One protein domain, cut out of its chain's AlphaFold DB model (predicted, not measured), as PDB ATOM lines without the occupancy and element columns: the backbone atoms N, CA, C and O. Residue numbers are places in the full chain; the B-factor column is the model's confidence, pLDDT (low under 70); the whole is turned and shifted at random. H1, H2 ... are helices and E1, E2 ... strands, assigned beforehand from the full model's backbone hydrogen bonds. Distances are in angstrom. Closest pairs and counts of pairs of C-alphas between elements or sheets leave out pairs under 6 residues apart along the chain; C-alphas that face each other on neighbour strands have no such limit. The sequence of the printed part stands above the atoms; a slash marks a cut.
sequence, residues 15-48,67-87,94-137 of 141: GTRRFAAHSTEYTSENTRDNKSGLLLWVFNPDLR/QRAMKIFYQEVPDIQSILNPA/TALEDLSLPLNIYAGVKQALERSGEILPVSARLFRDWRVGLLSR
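What this domain is: This is residues 15 to 48, 67 to 87 and 94 to 137 of the 141 residues of an uncharacterized protein of Emergomyces africanus (UniProt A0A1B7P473). One strongly twisted sheet of five strands has a single long helix, H3, packed on it, closest to the edge strand E5. Two short helices, H1 and H2, lie toward one end of the long axis; the end of E2 and the beginning of E3 make the other. The printed part has 99 residues, in the order E1 H1 E2 E3 H2 E4 H3 E5. The sheet runs E4 E1 E2 E3 E5 and is mixed, E4 and E1 parallel and the other neighbours antiparallel; the class is mixed, helices and strands. The whole is compact, with a radius of gyration of the C-alphas of 13.8 A and spans of 42 by 29 by 22 A.

How they stand to each other: Begin with the inner strands E2, residues 37 to 48, and E3, residues 67 to 77: they are antiparallel at 160 degrees, with N 41 and O 73 2.8 A apart, within hydrogen-bond range. E2 bends by 65 degrees at residue 43. On the other side of E2 look for E1, residues 17 to 23, antiparallel to it at 131 degrees, with N 19 and O 40 at 2.8 A. Beyond E1 is the edge strand E4, residues 96 to 101, parallel to E1 at 32 degrees, with N 20 and O 97 at 2.9 A. At the other edge E5, residues 130 to 136, is antiparallel to E3 at 143 degrees, with N 72 and O 133 at 2.9 A. H3, residues 103 to 119, is on the sheet; its closest C-alphas to E5 are those of Leu 113 and Gly 133, 4.4 A apart. H2, residues 80 to 84, is on the sheet at a height of 7.8 A and only just over E2, with 3 of its 5 C-alphas falling on E2 and 2 on E1. H1, residues 24 to 27, only grazes the sheet with its residues 24 to 26. H2 is apart from H1 and H3. In H2 every O i to N i+4 pair is within hydrogen-bond range, in H3 12 of 13; H1 is too short for such a pair.

Where its parts are: Find C-alpha 17 at (135.255, 112.771, 184.532), where E1 begins its 19.3 A. E2 covers 27.4 A and E3 29.1 A. From C-alpha 103 at (133.034, 134.756, 186.615) H3 runs 24.8 A. E4 measures 15.7 A, and E5 19.1 A, ending at C-alpha 136, (147.385, 122.763, 190.853).

The domain as a whole: The C-alphas of Asn 30 and Arg 48, the two farthest apart, are 43.4 A from each other. Residues 49 to 66 are not printed, with 5.6 A from C-alpha 48 to C-alpha 67; residues 88 to 93 are not printed, with 15.0 A from C-alpha 87 to C-alpha 94. Of the links printed whole, none is long. The model's pLDDT is under 70 at residues 15 to 16, 26 to 34 and 94.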
ATOM      1  N   GLY A  15     138.713 107.398 186.331       58.47
ATOM      2  CA  GLY A  15     139.340 107.385 185.005       58.47
ATOM      3  C   GLY A  15     139.071 108.577 184.092       58.47
ATOM      4  O   GLY A  15     139.992 109.019 183.414       58.47
ATOM      5  N   THR A  16     137.844 109.096 184.003       68.56
ATOM      6  CA  THR A  16     137.516 110.088 182.959       68.56
ATOM      7  C   THR A  16     136.275 110.917 183.297       68.56
ATOM      8  O   THR A  16     135.230 110.746 182.669       68.56
ATOM      9  N   ARG A  17     136.356 111.824 184.278       84.50
ATOM     10  CA  ARG A  17     135.255 112.771 184.532       84.50
ATOM     11  C   ARG A  17     135.287 113.910 183.528       84.50
ATOM     12  O   ARG A  17     136.361 114.454 183.242       84.50
ATOM     13  N   ARG A  18     134.115 114.255 182.996       90.31
ATOM     14  CA  ARG A  18     133.943 115.368 182.067       90.31
ATOM     15  C   ARG A  18     133.054 116.421 182.697       90.31
ATOM     16  O   ARG A  18     132.020 116.081 183.254       90.31
ATOM     17  N   PHE A  19     133.448 117.678 182.563       93.12
ATOM     18  CA  PHE A  19     132.704 118.815 183.083       93.12
ATOM     19  C   PHE A  19     132.439 119.816 181.968       93.12
ATOM     20  O   PHE A  19     133.315 120.067 181.138       93.12
ATOM     21  N   ALA A  20     131.253 120.402 181.971       93.94
ATOM     22  CA  ALA A  20     130.942 121.609 181.226       93.94
ATOM     23  C   ALA A  20     130.997 122.782 182.206       93.94
ATOM     24  O   ALA A  20     130.073 123.003 182.981       93.94
ATOM     25  N   ALA A  21     132.122 123.494 182.211       94.56
ATOM     26  CA  ALA A  21     132.339 124.630 183.090       94.56
ATOM     27  C   ALA A  21     131.871 125.925 182.425       94.56
ATOM     28  O   ALA A  21     132.281 126.235 181.303       94.56
ATOM     29  N   HIS A  22     131.056 126.705 183.130       93.00
ATOM     30  CA  HIS A  22     130.554 127.986 182.635       93.00
ATOM     31  C   HIS A  22     130.378 129.007 183.762       93.00
ATOM     32  O   HIS A  22     130.287 128.646 184.937       93.00
ATOM     33  N   SER A  23     130.331 130.295 183.410       91.12
ATOM     34  CA  SER A  23     130.050 131.348 184.392       91.12
ATOM     35  C   SER A  23     128.559 131.395 184.746       91.12
ATOM     36  O   SER A  23     127.708 131.266 183.862       91.12
ATOM     37  N   THR A  24     128.234 131.637 186.018       84.50
ATOM     38  CA  THR A  24     126.864 131.891 186.508       84.50
ATOM     39  C   THR A  24     126.290 133.218 185.998       84.50
ATOM     40  O   THR A  24     125.078 133.376 185.862       84.50
ATOM     41  N   GLU A  25     127.150 134.190 185.695       76.38
ATOM     42  CA  GLU A  25     126.752 135.543 185.274       76.38
ATOM     43  C   GLU A  25     126.284 135.595 183.811       76.38
ATOM     44  O   GLU A  25     125.620 136.540 183.385       76.38
ATOM     45  N   TYR A  26     126.585 134.553 183.040       64.06
ATOM     46  CA  TYR A  26     126.231 134.434 181.627       64.06
ATOM     47  C   TYR A  26     124.800 133.949 181.372       64.06
ATOM     48  O   TYR A  26     124.322 133.977 180.241       64.06
ATOM     49  N   THR A  27     124.093 133.553 182.426       56.41
ATOM     50  CA  THR A  27     122.711 133.059 182.364       56.41
ATOM     51  C   THR A  27     121.659 134.175 182.243       56.41
ATOM     52  O   THR A  27     120.468 133.889 182.182       56.41
ATOM     53  N   SER A  28     122.072 135.450 182.199       54.75
ATOM     54  CA  SER A  28     121.171 136.587 181.969       54.75
ATOM     55  C   SER A  28     120.707 136.622 180.509       54.75
ATOM     56  O   SER A  28     121.519 136.748 179.592       54.75
ATOM     57  N   GLU A  29     119.389 136.563 180.291       55.41
ATOM     58  CA  GLU A  29     118.712 136.488 178.980       55.41
ATOM     59  C   GLU A  29     119.055 137.620 177.984       55.41
ATOM     60  O   GLU A  29     118.660 137.567 176.819       55.41
ATOM     61  N   ASN A  30     119.813 138.639 178.400       51.62
ATOM     62  CA  ASN A  30     120.085 139.839 177.610       51.62
ATOM     63  C   ASN A  30     121.434 139.854 176.872       51.62
ATOM     64  O   ASN A  30     121.726 140.827 176.179       51.62
ATOM     65  N   THR A  31     122.259 138.807 176.954       52.62
ATOM     66  CA  THR A  31     123.534 138.770 176.215       52.62
ATOM     67  C   THR A  31     123.645 137.495 175.392       52.62
ATOM     68  O   THR A  31     124.112 136.462 175.861       52.62
ATOM     69  N   ARG A  32     123.242 137.581 174.116       52.59
ATOM     70  CA  ARG A  32     123.412 136.509 173.114       52.59
ATOM     71  C   ARG A  32     124.875 136.064 172.937       52.59
ATOM     72  O   ARG A  32     125.096 134.987 172.397       52.59
ATOM     73  N   ASP A  33     125.830 136.844 173.443       54.47
ATOM     74  CA  ASP A  33     127.268 136.660 173.230       54.47
ATOM     75  C   ASP A  33     128.000 135.877 174.334       54.47
ATOM     76  O   ASP A  33     129.184 135.596 174.180       54.47
ATOM     77  N   ASN A  34     127.339 135.485 175.431       63.28
ATOM     78  CA  ASN A  34     128.031 134.920 176.602       63.28
ATOM     79  C   ASN A  34     127.735 133.439 176.887       63.28
ATOM     80  O   ASN A  34     127.914 132.972 177.999       63.28
ATOM     81  N   LYS A  35     127.329 132.641 175.896       76.06
ATOM     82  CA  LYS A  35     127.104 131.193 176.104       76.06
ATOM     83  C   LYS A  35     128.381 130.347 176.078       76.06
ATOM     84  O   LYS A  35     128.296 129.118 176.090       76.06
ATOM     85  N   SER A  36     129.550 130.977 176.015       88.12
ATOM     86  CA  SER A  36     130.803 130.246 175.922       88.12
ATOM     87  C   SER A  36     131.152 129.558 177.241       88.12
ATOM     88  O   SER A  36     130.773 129.987 178.333       88.12
ATOM     89  N   GLY A  37     131.864 128.446 177.135       93.62
ATOM     90  CA  GLY A  37     132.284 127.660 178.284       93.62
ATOM     91  C   GLY A  37     133.469 126.772 177.955       93.62
ATOM     92  O   GLY A  37     133.974 126.754 176.829       93.62
ATOM     93  N   LEU A  38     133.902 126.010 178.951       95.62
ATOM     94  CA  LEU A  38     134.978 125.043 178.816       95.62
ATOM     95  C   LEU A  38     134.427 123.630 178.966       95.62
ATOM     96  O   LEU A  38     133.812 123.299 179.977       95.62
ATOM     97  N   LEU A  39     134.724 122.769 177.999       95.06
ATOM     98  CA  LEU A  39     134.690 121.333 178.231       95.06
ATOM     99  C   LEU A  39     135.995 120.935 178.896       95.06
ATOM    100  O   LEU A  39     137.067 121.196 178.354       95.06
ATOM    101  N   LEU A  40     135.901 120.293 180.050       95.00
ATOM    102  CA  LEU A  40     137.032 119.793 180.812       95.00
ATOM    103  C   LEU A  40     136.950 118.277 180.862       95.00
ATOM    104  O   LEU A  40     135.907 117.717 181.177       95.00
ATOM    105  N   TRP A  41     138.062 117.608 180.607       93.38
ATOM    106  CA  TRP A  41     138.207 116.177 180.795       93.38
ATOM    107  C   TRP A  41     139.401 115.927 181.710       93.38
ATOM    108  O   TRP A  41     140.561 116.133 181.345       93.38
ATOM    109  N   VAL A  42     139.097 115.482 182.930       91.69
ATOM    110  CA  VAL A  42     140.098 115.078 183.917       91.69
ATOM    111  C   VAL A  42     140.661 113.726 183.491       91.69
ATOM    112  O   VAL A  42     139.946 112.725 183.515       91.69
ATOM    113  N   PHE A  43     141.928 113.705 183.070       86.75
ATOM    114  CA  PHE A  43     142.588 112.493 182.573       86.75
ATOM    115  C   PHE A  43     143.541 111.877 183.599       86.75
ATOM    116  O   PHE A  43     143.621 110.661 183.724       86.75
ATOM    117  N   ASN A  44     144.270 112.711 184.342       88.38
ATOM    118  CA  ASN A  44     145.045 112.256 185.490       88.38
ATOM    119  C   ASN A  44     144.748 113.182 186.680       88.38
ATOM    120  O   ASN A  44     145.246 114.308 186.686       88.38
ATOM    121  N   PRO A  45     143.938 112.750 187.662       87.50
ATOM    122  CA  PRO A  45     143.589 113.573 188.821       87.50
ATOM    123  C   PRO A  45     144.756 113.739 189.808       87.50
ATOM    124  O   PRO A  45     144.643 114.487 190.784       87.50
ATOM    125  N   ASP A  46     145.870 113.037 189.595       88.31
ATOM    126  CA  ASP A  46     147.041 113.130 190.451       88.31
ATOM    127  C   ASP A  46     148.348 112.911 189.676       88.31
ATOM    128  O   ASP A  46     148.804 111.792 189.432       88.31
ATOM    129  N   LEU A  47     148.954 114.020 189.270       87.75
ATOM    130  CA  LEU A  47     150.255 114.081 188.623       87.75
ATOM    131  C   LEU A  47     151.217 114.861 189.519       87.75
ATOM    132  O   LEU A  47     150.882 115.941 190.004       87.75
ATOM    133  N   ARG A  48     152.452 114.367 189.639       90.25
ATOM    134  CA  ARG A  48     153.584 115.175 190.095       90.25
ATOM    135  C   ARG A  48     154.464 115.559 188.919       90.25
ATOM    136  O   ARG A  48     154.769 114.720 188.073       90.25
ATOM    137  N   GLN A  67     155.741 119.785 192.120       87.12
ATOM    138  CA  GLN A  67     154.382 120.315 192.163       87.12
ATOM    139  C   GLN A  67     153.370 119.198 191.900       87.12
ATOM    140  O   GLN A  67     153.598 118.329 191.053       87.12
ATOM    141  N   ARG A  68     152.238 119.220 192.610       90.94
ATOM    142  CA  ARG A  68     151.117 118.292 192.406       90.94
ATOM    143  C   ARG A  68     149.987 118.986 191.651       90.94
ATOM    144  O   ARG A  68     149.569 120.086 192.008       90.94
ATOM    145  N   ALA A  69     149.478 118.342 190.610       92.50
ATOM    146  CA  ALA A  69     148.428 118.890 189.763       92.50
ATOM    147  C   ALA A  69     147.525 117.802 189.172       92.50
ATOM    148  O   ALA A  69     147.822 116.612 189.227       92.50
ATOM    149  N   MET A  70     146.418 118.233 188.579       93.00
ATOM    150  CA  MET A  70     145.563 117.426 187.716       93.00
ATOM    151  C   MET A  70     145.901 117.720 186.258       93.00
ATOM    152  O   MET A  70     145.994 118.885 185.875       93.00
ATOM    153  N   LYS A  71     146.028 116.679 185.434       93.69
ATOM    154  CA  LYS A  71     146.120 116.815 183.980       93.69
ATOM    155  C   LYS A  71     144.724 116.906 183.384       93.69
ATOM    156  O   LYS A  71     143.937 115.958 183.492       93.69
ATOM    157  N   ILE A  72     144.462 118.027 182.725       95.50
ATOM    158  CA  ILE A  72     143.167 118.366 182.150       95.50
ATOM    159  C   ILE A  72     143.311 118.499 180.640       95.50
ATOM    160  O   ILE A  72     144.171 119.228 180.142       95.50
ATOM    161  N   PHE A  73     142.446 117.810 179.908       95.69
ATOM    162  CA  PHE A  73     142.180 118.122 178.512       95.69
ATOM    163  C   PHE A  73     141.027 119.112 178.459       95.69
ATOM    164  O   PHE A  73     140.004 118.881 179.098       95.69
ATOM    165  N   TYR A  74     141.184 120.213 177.730       96.56
ATOM    166  CA  TYR A  74     140.162 121.244 177.661       96.56
ATOM    167  C   TYR A  74     139.907 121.758 176.245       96.56
ATOM    168  O   TYR A  74     140.802 121.789 175.394       96.56
ATOM    169  N   GLN A  75     138.664 122.168 176.013       96.12
ATOM    170  CA  GLN A  75     138.212 122.844 174.802       96.12
ATOM    171  C   GLN A  75     137.332 124.026 175.184       96.12
ATOM    172  O   GLN A  75     136.493 123.915 176.074       96.12
ATOM    173  N   GLU A  76     137.520 125.148 174.499       94.56
ATOM    174  CA  GLU A  76     136.594 126.272 174.579       94.56
ATOM    175  C   GLU A  76     135.475 126.067 173.562       94.56
ATOM    176  O   GLU A  76     135.728 125.761 172.396       94.56
ATOM    177  N   VAL A  77     134.238 126.202 174.024       92.12
ATOM    178  CA  VAL A  77     133.035 125.993 173.224       92.12
ATOM    179  C   VAL A  77     132.238 127.294 173.214       92.12
ATOM    180  O   VAL A  77     132.037 127.868 174.282       92.12
ATOM    181  N   PRO A  78     131.758 127.764 172.049       89.25
ATOM    182  CA  PRO A  78     131.010 129.018 171.946       89.25
ATOM    183  C   PRO A  78     129.604 128.953 172.563       89.25
ATOM    184  O   PRO A  78     129.105 129.970 173.032       89.25
ATOM    185  N   ASP A  79     128.973 127.776 172.574       88.69
ATOM    186  CA  ASP A  79     127.664 127.543 173.193       88.69
ATOM    187  C   ASP A  79     127.687 126.252 174.024       88.69
ATOM    188  O   ASP A  79     127.327 125.170 173.553       88.69
ATOM    189  N   ILE A  80     128.135 126.363 175.275       89.19
ATOM    190  CA  ILE A  80     128.192 125.237 176.218       89.19
ATOM    191  C   ILE A  80     126.791 124.761 176.628       89.19
ATOM    192  O   ILE A  80     126.592 123.583 176.920       89.19
ATOM    193  N   GLN A  81     125.798 125.656 176.585       86.06
ATOM    194  CA  GLN A  81     124.418 125.352 176.958       86.06
ATOM    195  C   GLN A  81     123.772 124.387 175.964       86.06
ATOM    196  O   GLN A  81     123.028 123.502 176.377       86.06
ATOM    197  N   SER A  82     124.114 124.494 174.676       85.25
ATOM    198  CA  SER A  82     123.701 123.520 173.656       85.25
ATOM    199  C   SER A  82     124.241 122.102 173.899       85.25
ATOM    200  O   SER A  82     123.612 121.129 173.487       85.25
ATOM    201  N   ILE A  83     125.382 121.975 174.587       86.50
ATOM    202  CA  ILE A  83     125.988 120.682 174.939       86.50
ATOM    203  C   ILE A  83     125.348 120.105 176.203       86.50
ATOM    204  O   ILE A  83     125.091 118.904 176.263       86.50
ATOM    205  N   LEU A  84     125.088 120.957 177.199       84.88
ATOM    206  CA  LEU A  84     124.397 120.582 178.436       84.88
ATOM    207  C   LEU A  84     122.934 120.195 178.180       84.88
ATOM    208  O   LEU A  84     122.434 119.237 178.764       84.88
ATOM    209  N   ASN A  85     122.269 120.916 177.275       83.19
ATOM    210  CA  ASN A  85     120.858 120.755 176.935       83.19
ATOM    211  C   ASN A  85     120.696 120.490 175.429       83.19
ATOM    212  O   ASN A  85     120.236 121.367 174.688       83.19
ATOM    213  N   PRO A  86     121.087 119.298 174.945       80.94
ATOM    214  CA  PRO A  86     120.978 118.966 173.534       80.94
ATOM    215  C   PRO A  86     119.508 118.909 173.089       80.94
ATOM    216  O   PRO A  86     118.618 118.527 173.851       80.94
ATOM    217  N   ALA A  87     119.248 119.268 171.829       76.62
ATOM    218  CA  ALA A  87     117.912 119.172 171.243       76.62
ATOM    219  C   ALA A  87     117.376 117.727 171.293       76.62
ATOM    220  O   ALA A  87     118.142 116.761 171.233       76.62
ATOM    221  N   THR A  94     127.369 111.015 177.559       62.72
ATOM    222  CA  THR A  94     127.322 110.149 178.741       62.72
ATOM    223  C   THR A  94     128.324 110.658 179.787       62.72
ATOM    224  O   THR A  94     129.509 110.808 179.477       62.72
ATOM    225  N   ALA A  95     127.847 110.914 181.012       75.31
ATOM    226  CA  ALA A  95     128.633 111.362 182.170       75.31
ATOM    227  C   ALA A  95     129.311 112.751 182.046       75.31
ATOM    228  O   ALA A  95     130.433 112.937 182.522       75.31
ATOM    229  N   LEU A  96     128.646 113.724 181.411       86.31
ATOM    230  CA  LEU A  96     129.035 115.139 181.488       86.31
ATOM    231  C   LEU A  96     128.374 115.806 182.704       86.31
ATOM    232  O   LEU A  96     127.151 115.844 182.803       86.31
ATOM    233  N   GLU A  97     129.192 116.318 183.618       89.44
ATOM    234  CA  GLU A  97     128.755 117.036 184.818       89.44
ATOM    235  C   GLU A  97     128.689 118.549 184.539       89.44
ATOM    236  O   GLU A  97     129.577 119.113 183.896       89.44
ATOM    237  N   ASP A  98     127.644 119.219 185.022       91.19
ATOM    238  CA  ASP A  98     127.519 120.678 184.940       91.19
ATOM    239  C   ASP A  98     128.313 121.350 186.073       91.19
ATOM    240  O   ASP A  98     128.187 120.969 187.241       91.19
ATOM    241  N   LEU A  99     129.152 122.333 185.732       92.88
ATOM    242  CA  LEU A  99     129.986 123.074 186.677       92.88
ATOM    243  C   LEU A  99     129.796 124.586 186.500       92.88
ATOM    244  O   LEU A  99     130.520 125.251 185.755       92.88
ATOM    245  N   SER A 100     128.855 125.145 187.254       92.19
ATOM    246  CA  SER A 100     128.628 126.588 187.291       92.19
ATOM    247  C   SER A 100     129.577 127.276 188.276       92.19
ATOM    248  O   SER A 100     129.657 126.901 189.447       92.19
ATOM    249  N   LEU A 101     130.315 128.280 187.804       93.06
ATOM    250  CA  LEU A 101     131.339 128.997 188.566       93.06
ATOM    251  C   LEU A 101     131.066 130.509 188.548       93.06
ATOM    252  O   LEU A 101     130.590 131.027 187.543       93.06
ATOM    253  N   PRO A 102     131.423 131.261 189.602       94.06
ATOM    254  CA  PRO A 102     131.508 132.718 189.514       94.06
ATOM    255  C   PRO A 102     132.494 133.158 188.417       94.06
ATOM    256  O   PRO A 102     133.494 132.471 188.174       94.06
ATOM    257  N   LEU A 103     132.261 134.314 187.784       90.44
ATOM    258  CA  LEU A 103     133.034 134.756 186.615       90.44
ATOM    259  C   LEU A 103     134.543 134.834 186.886       90.44
ATOM    260  O   LEU A 103     135.352 134.400 186.066       90.44
ATOM    261  N   ASN A 104     134.927 135.348 188.055       92.25
ATOM    262  CA  ASN A 104     136.325 135.455 188.465       92.25
ATOM    263  C   ASN A 104     137.004 134.081 188.594       92.25
ATOM    264  O   ASN A 104     138.168 133.933 188.221       92.25
ATOM    265  N   ILE A 105     136.282 133.069 189.084       94.56
ATOM    266  CA  ILE A 105     136.797 131.704 189.225       94.56
ATOM    267  C   ILE A 105     136.908 131.035 187.856       94.56
ATOM    268  O   ILE A 105     137.948 130.455 187.552       94.56
ATOM    269  N   TYR A 106     135.886 131.165 187.005       94.81
ATOM    270  CA  TYR A 106     135.925 130.660 185.629       94.81
ATOM    271  C   TYR A 106     137.117 131.236 184.846       94.81
ATOM    272  O   TYR A 106     137.910 130.484 184.272       94.81
ATOM    273  N   ALA A 107     137.290 132.561 184.881       94.19
ATOM    274  CA  ALA A 107     138.412 133.237 184.235       94.19
ATOM    275  C   ALA A 107     139.764 132.768 184.798       94.19
ATOM    276  O   ALA A 107     140.699 132.522 184.033       94.19
ATOM    277  N   GLY A 108     139.853 132.575 186.119       95.44
ATOM    278  CA  GLY A 108     141.039 132.032 186.781       95.44
ATOM    279  C   GLY A 108     141.383 130.610 186.329       95.44
ATOM    280  O   GLY A 108     142.542 130.333 186.022       95.44
ATOM    281  N   VAL A 109     140.389 129.722 186.218       95.88
ATOM    282  CA  VAL A 109     140.575 128.349 185.711       95.88
ATOM    283  C   VAL A 109     141.066 128.370 184.265       95.88
ATOM    284  O   VAL A 109     142.048 127.692 183.952       95.88
ATOM    285  N   LYS A 110     140.436 129.172 183.395       96.12
ATOM    286  CA  LYS A 110     140.858 129.319 181.994       96.12
ATOM    287  C   LYS A 110     142.317 129.768 181.912       96.12
ATOM    288  O   LYS A 110     143.131 129.090 181.288       96.12
ATOM    289  N   GLN A 111     142.668 130.848 182.607       96.38
ATOM    290  CA  GLN A 111     144.030 131.381 182.607       96.38
ATOM    291  C   GLN A 111     145.053 130.370 183.152       96.38
ATOM    292  O   GLN A 111     146.151 130.252 182.607       96.38
ATOM    293  N   ALA A 112     144.711 129.628 184.210       95.44
ATOM    294  CA  ALA A 112     145.591 128.612 184.784       95.44
ATOM    295  C   ALA A 112     145.874 127.468 183.797       95.44
ATOM    296  O   ALA A 112     147.026 127.048 183.659       95.44
ATOM    297  N   LEU A 113     144.854 126.997 183.071       97.00
ATOM    298  CA  LEU A 113     145.004 125.974 182.030       97.00
ATOM    299  C   LEU A 113     145.881 126.457 180.868       97.00
ATOM    300  O   LEU A 113     146.737 125.712 180.398       97.00
ATOM    301  N   GLU A 114     145.706 127.704 180.433       95.94
ATOM    302  CA  GLU A 114     146.492 128.277 179.337       95.94
ATOM    303  C   GLU A 114     147.964 128.457 179.718       95.94
ATOM    304  O   GLU A 114     148.838 127.949 179.016       95.94
ATOM    305  N   ARG A 115     148.240 129.079 180.873       93.25
ATOM    306  CA  ARG A 115     149.608 129.285 181.375       93.25
ATOM    307  C   ARG A 115     150.330 127.960 181.623       93.25
ATOM    308  O   ARG A 115     151.497 127.807 181.279       93.25
ATOM    309  N   SER A 116     149.651 126.984 182.224       92.62
ATOM    310  CA  SER A 116     150.254 125.669 182.468       92.62
ATOM    311  C   SER A 116     150.524 124.896 181.178       92.62
ATOM    312  O   SER A 116     151.532 124.195 181.093       92.62
ATOM    313  N   GLY A 117     149.686 125.062 180.151       93.12
ATOM    314  CA  GLY A 117     149.925 124.505 178.822       93.12
ATOM    315  C   GLY A 117     151.209 125.031 178.170       93.12
ATOM    316  O   GLY A 117     151.898 124.279 177.486       93.12
ATOM    317  N   GLU A 118     151.589 126.288 178.415       91.06
ATOM    318  CA  GLU A 118     152.846 126.862 177.905       91.06
ATOM    319  C   GLU A 118     154.088 126.215 178.534       91.06
ATOM    320  O   GLU A 118     155.114 126.067 177.868       91.06
ATOM    321  N   ILE A 119     153.983 125.765 179.785       88.12
ATOM    322  CA  ILE A 119     155.073 125.097 180.509       88.12
ATOM    323  C   ILE A 119     155.273 123.654 180.011       88.12
ATOM    324  O   ILE A 119     156.373 123.104 180.099       88.12
ATOM    325  N   LEU A 120     154.234 123.025 179.453       89.88
ATOM    326  CA  LEU A 120     154.348 121.680 178.895       89.88
ATOM    327  C   LEU A 120     155.247 121.665 177.641       89.88
ATOM    328  O   LEU A 120     155.204 122.603 176.834       89.88
ATOM    329  N   PRO A 121     156.003 120.570 177.407       90.81
ATOM    330  CA  PRO A 121     156.686 120.344 176.136       90.81
ATOM    331  C   PRO A 121     155.712 120.464 174.965       90.81
ATOM    332  O   PRO A 121     154.570 120.023 175.075       90.81
ATOM    333  N   VAL A 122     156.161 121.000 173.824       91.25
ATOM    334  CA  VAL A 122     155.303 121.272 172.651       91.25
ATOM    335  C   VAL A 122     154.472 120.051 172.240       91.25
ATOM    336  O   VAL A 122     153.276 120.177 171.987       91.25
ATOM    337  N   SER A 123     155.072 118.857 172.253       92.69
ATOM    338  CA  SER A 123     154.404 117.594 171.910       92.69
ATOM    339  C   SER A 123     153.300 117.174 172.888       92.69
ATOM    340  O   SER A 123     152.480 116.327 172.547       92.69
ATOM    341  N   ALA A 124     153.266 117.746 174.092       91.25
ATOM    342  CA  ALA A 124     152.306 117.434 175.146       91.25
ATOM    343  C   ALA A 124     151.199 118.490 175.308       91.25
ATOM    344  O   ALA A 124     150.314 118.287 176.136       91.25
ATOM    345  N   ARG A 125     151.232 119.594 174.543       95.25
ATOM    346  CA  ARG A 125     150.255 120.702 174.635       95.25
ATOM    347  C   ARG A 125     148.914 120.400 173.969       95.25
ATOM    348  O   ARG A 125     147.920 121.052 174.281       95.25
ATOM    349  N   LEU A 126     148.892 119.430 173.055       96.12
ATOM    350  CA  LEU A 126     147.710 119.018 172.304       96.12
ATOM    351  C   LEU A 126     147.549 117.500 172.356       96.12
ATOM    352  O   LEU A 126     148.513 116.748 172.223       96.12
ATOM    353  N   PHE A 127     146.309 117.054 172.505       93.31
ATOM    354  CA  PHE A 127     145.915 115.665 172.317       93.31
ATOM    355  C   PHE A 127     144.718 115.633 171.371       93.31
ATOM    356  O   PHE A 127     143.593 115.936 171.770       93.31
ATOM    357  N   ARG A 128     144.961 115.274 170.102       92.06
ATOM    358  CA  ARG A 128     143.987 115.484 169.015       92.06
ATOM    359  C   ARG A 128     143.573 116.966 168.997       92.06
ATOM    360  O   ARG A 128     144.452 117.822 168.992       92.06
ATOM    361  N   ASP A 129     142.278 117.252 169.085       92.44
ATOM    362  CA  ASP A 129     141.729 118.613 169.091       92.44
ATOM    363  C   ASP A 129     141.592 119.216 170.502       92.44
ATOM    364  O   ASP A 129     140.972 120.266 170.676       92.44
ATOM    365  N   TRP A 130     142.123 118.553 171.533       95.75
ATOM    366  CA  TRP A 130     142.049 119.017 172.918       95.75
ATOM    367  C   TRP A 130     143.345 119.705 173.331       95.75
ATOM    368  O   TRP A 130     144.434 119.146 173.170       95.75
ATOM    369  N   ARG A 131     143.227 120.894 173.931       97.69
ATOM    370  CA  ARG A 131     144.349 121.555 174.605       97.69
ATOM    371  C   ARG A 131     144.633 120.835 175.918       97.69
ATOM    372  O   ARG A 131     143.727 120.286 176.541       97.69
ATOM    373  N   VAL A 132     145.891 120.822 176.335       96.88
ATOM    374  CA  VAL A 132     146.327 120.175 177.575       96.88
ATOM    375  C   VAL A 132     146.816 121.237 178.549       96.88
ATOM    376  O   VAL A 132     147.670 122.048 178.200       96.88
ATOM    377  N   GLY A 133     146.283 121.213 179.766       95.94
ATOM    378  CA  GLY A 133     146.686 122.088 180.862       95.94
ATOM    379  C   GLY A 133     146.790 121.323 182.179       95.94
ATOM    380  O   GLY A 133     146.364 120.167 182.292       95.94
ATOM    381  N   LEU A 134     147.371 121.978 183.178       94.75
ATOM    382  CA  LEU A 134     147.503 121.485 184.542       94.75
ATOM    383  C   LEU A 134     146.761 122.417 185.505       94.75
ATOM    384  O   LEU A 134     146.893 123.635 185.432       94.75
ATOM    385  N   LEU A 135     146.013 121.838 186.442       93.94
ATOM    386  CA  LEU A 135     145.430 122.569 187.570       93.94
ATOM    387  C   LEU A 135     146.110 122.125 188.859       93.94
ATOM    388  O   LEU A 135     146.103 120.933 189.169       93.94
ATOM    389  N   SER A 136     146.704 123.063 189.595       91.00
ATOM    390  CA  SER A 136     147.385 122.763 190.853       91.00
ATOM    391  C   SER A 136     146.421 122.144 191.863       91.00
ATOM    392  O   SER A 136     145.243 122.500 191.945       91.00
ATOM    393  N   ARG A 137     146.928 121.191 192.643       85.81
ATOM    394  CA  ARG A 137     146.222 120.666 193.810       85.81
ATOM    395  C   ARG A 137     146.816 121.291 195.056       85.81
ATOM    396  O   ARG A 137     148.032 121.369 195.188       85.81
TER     397      ARG A 137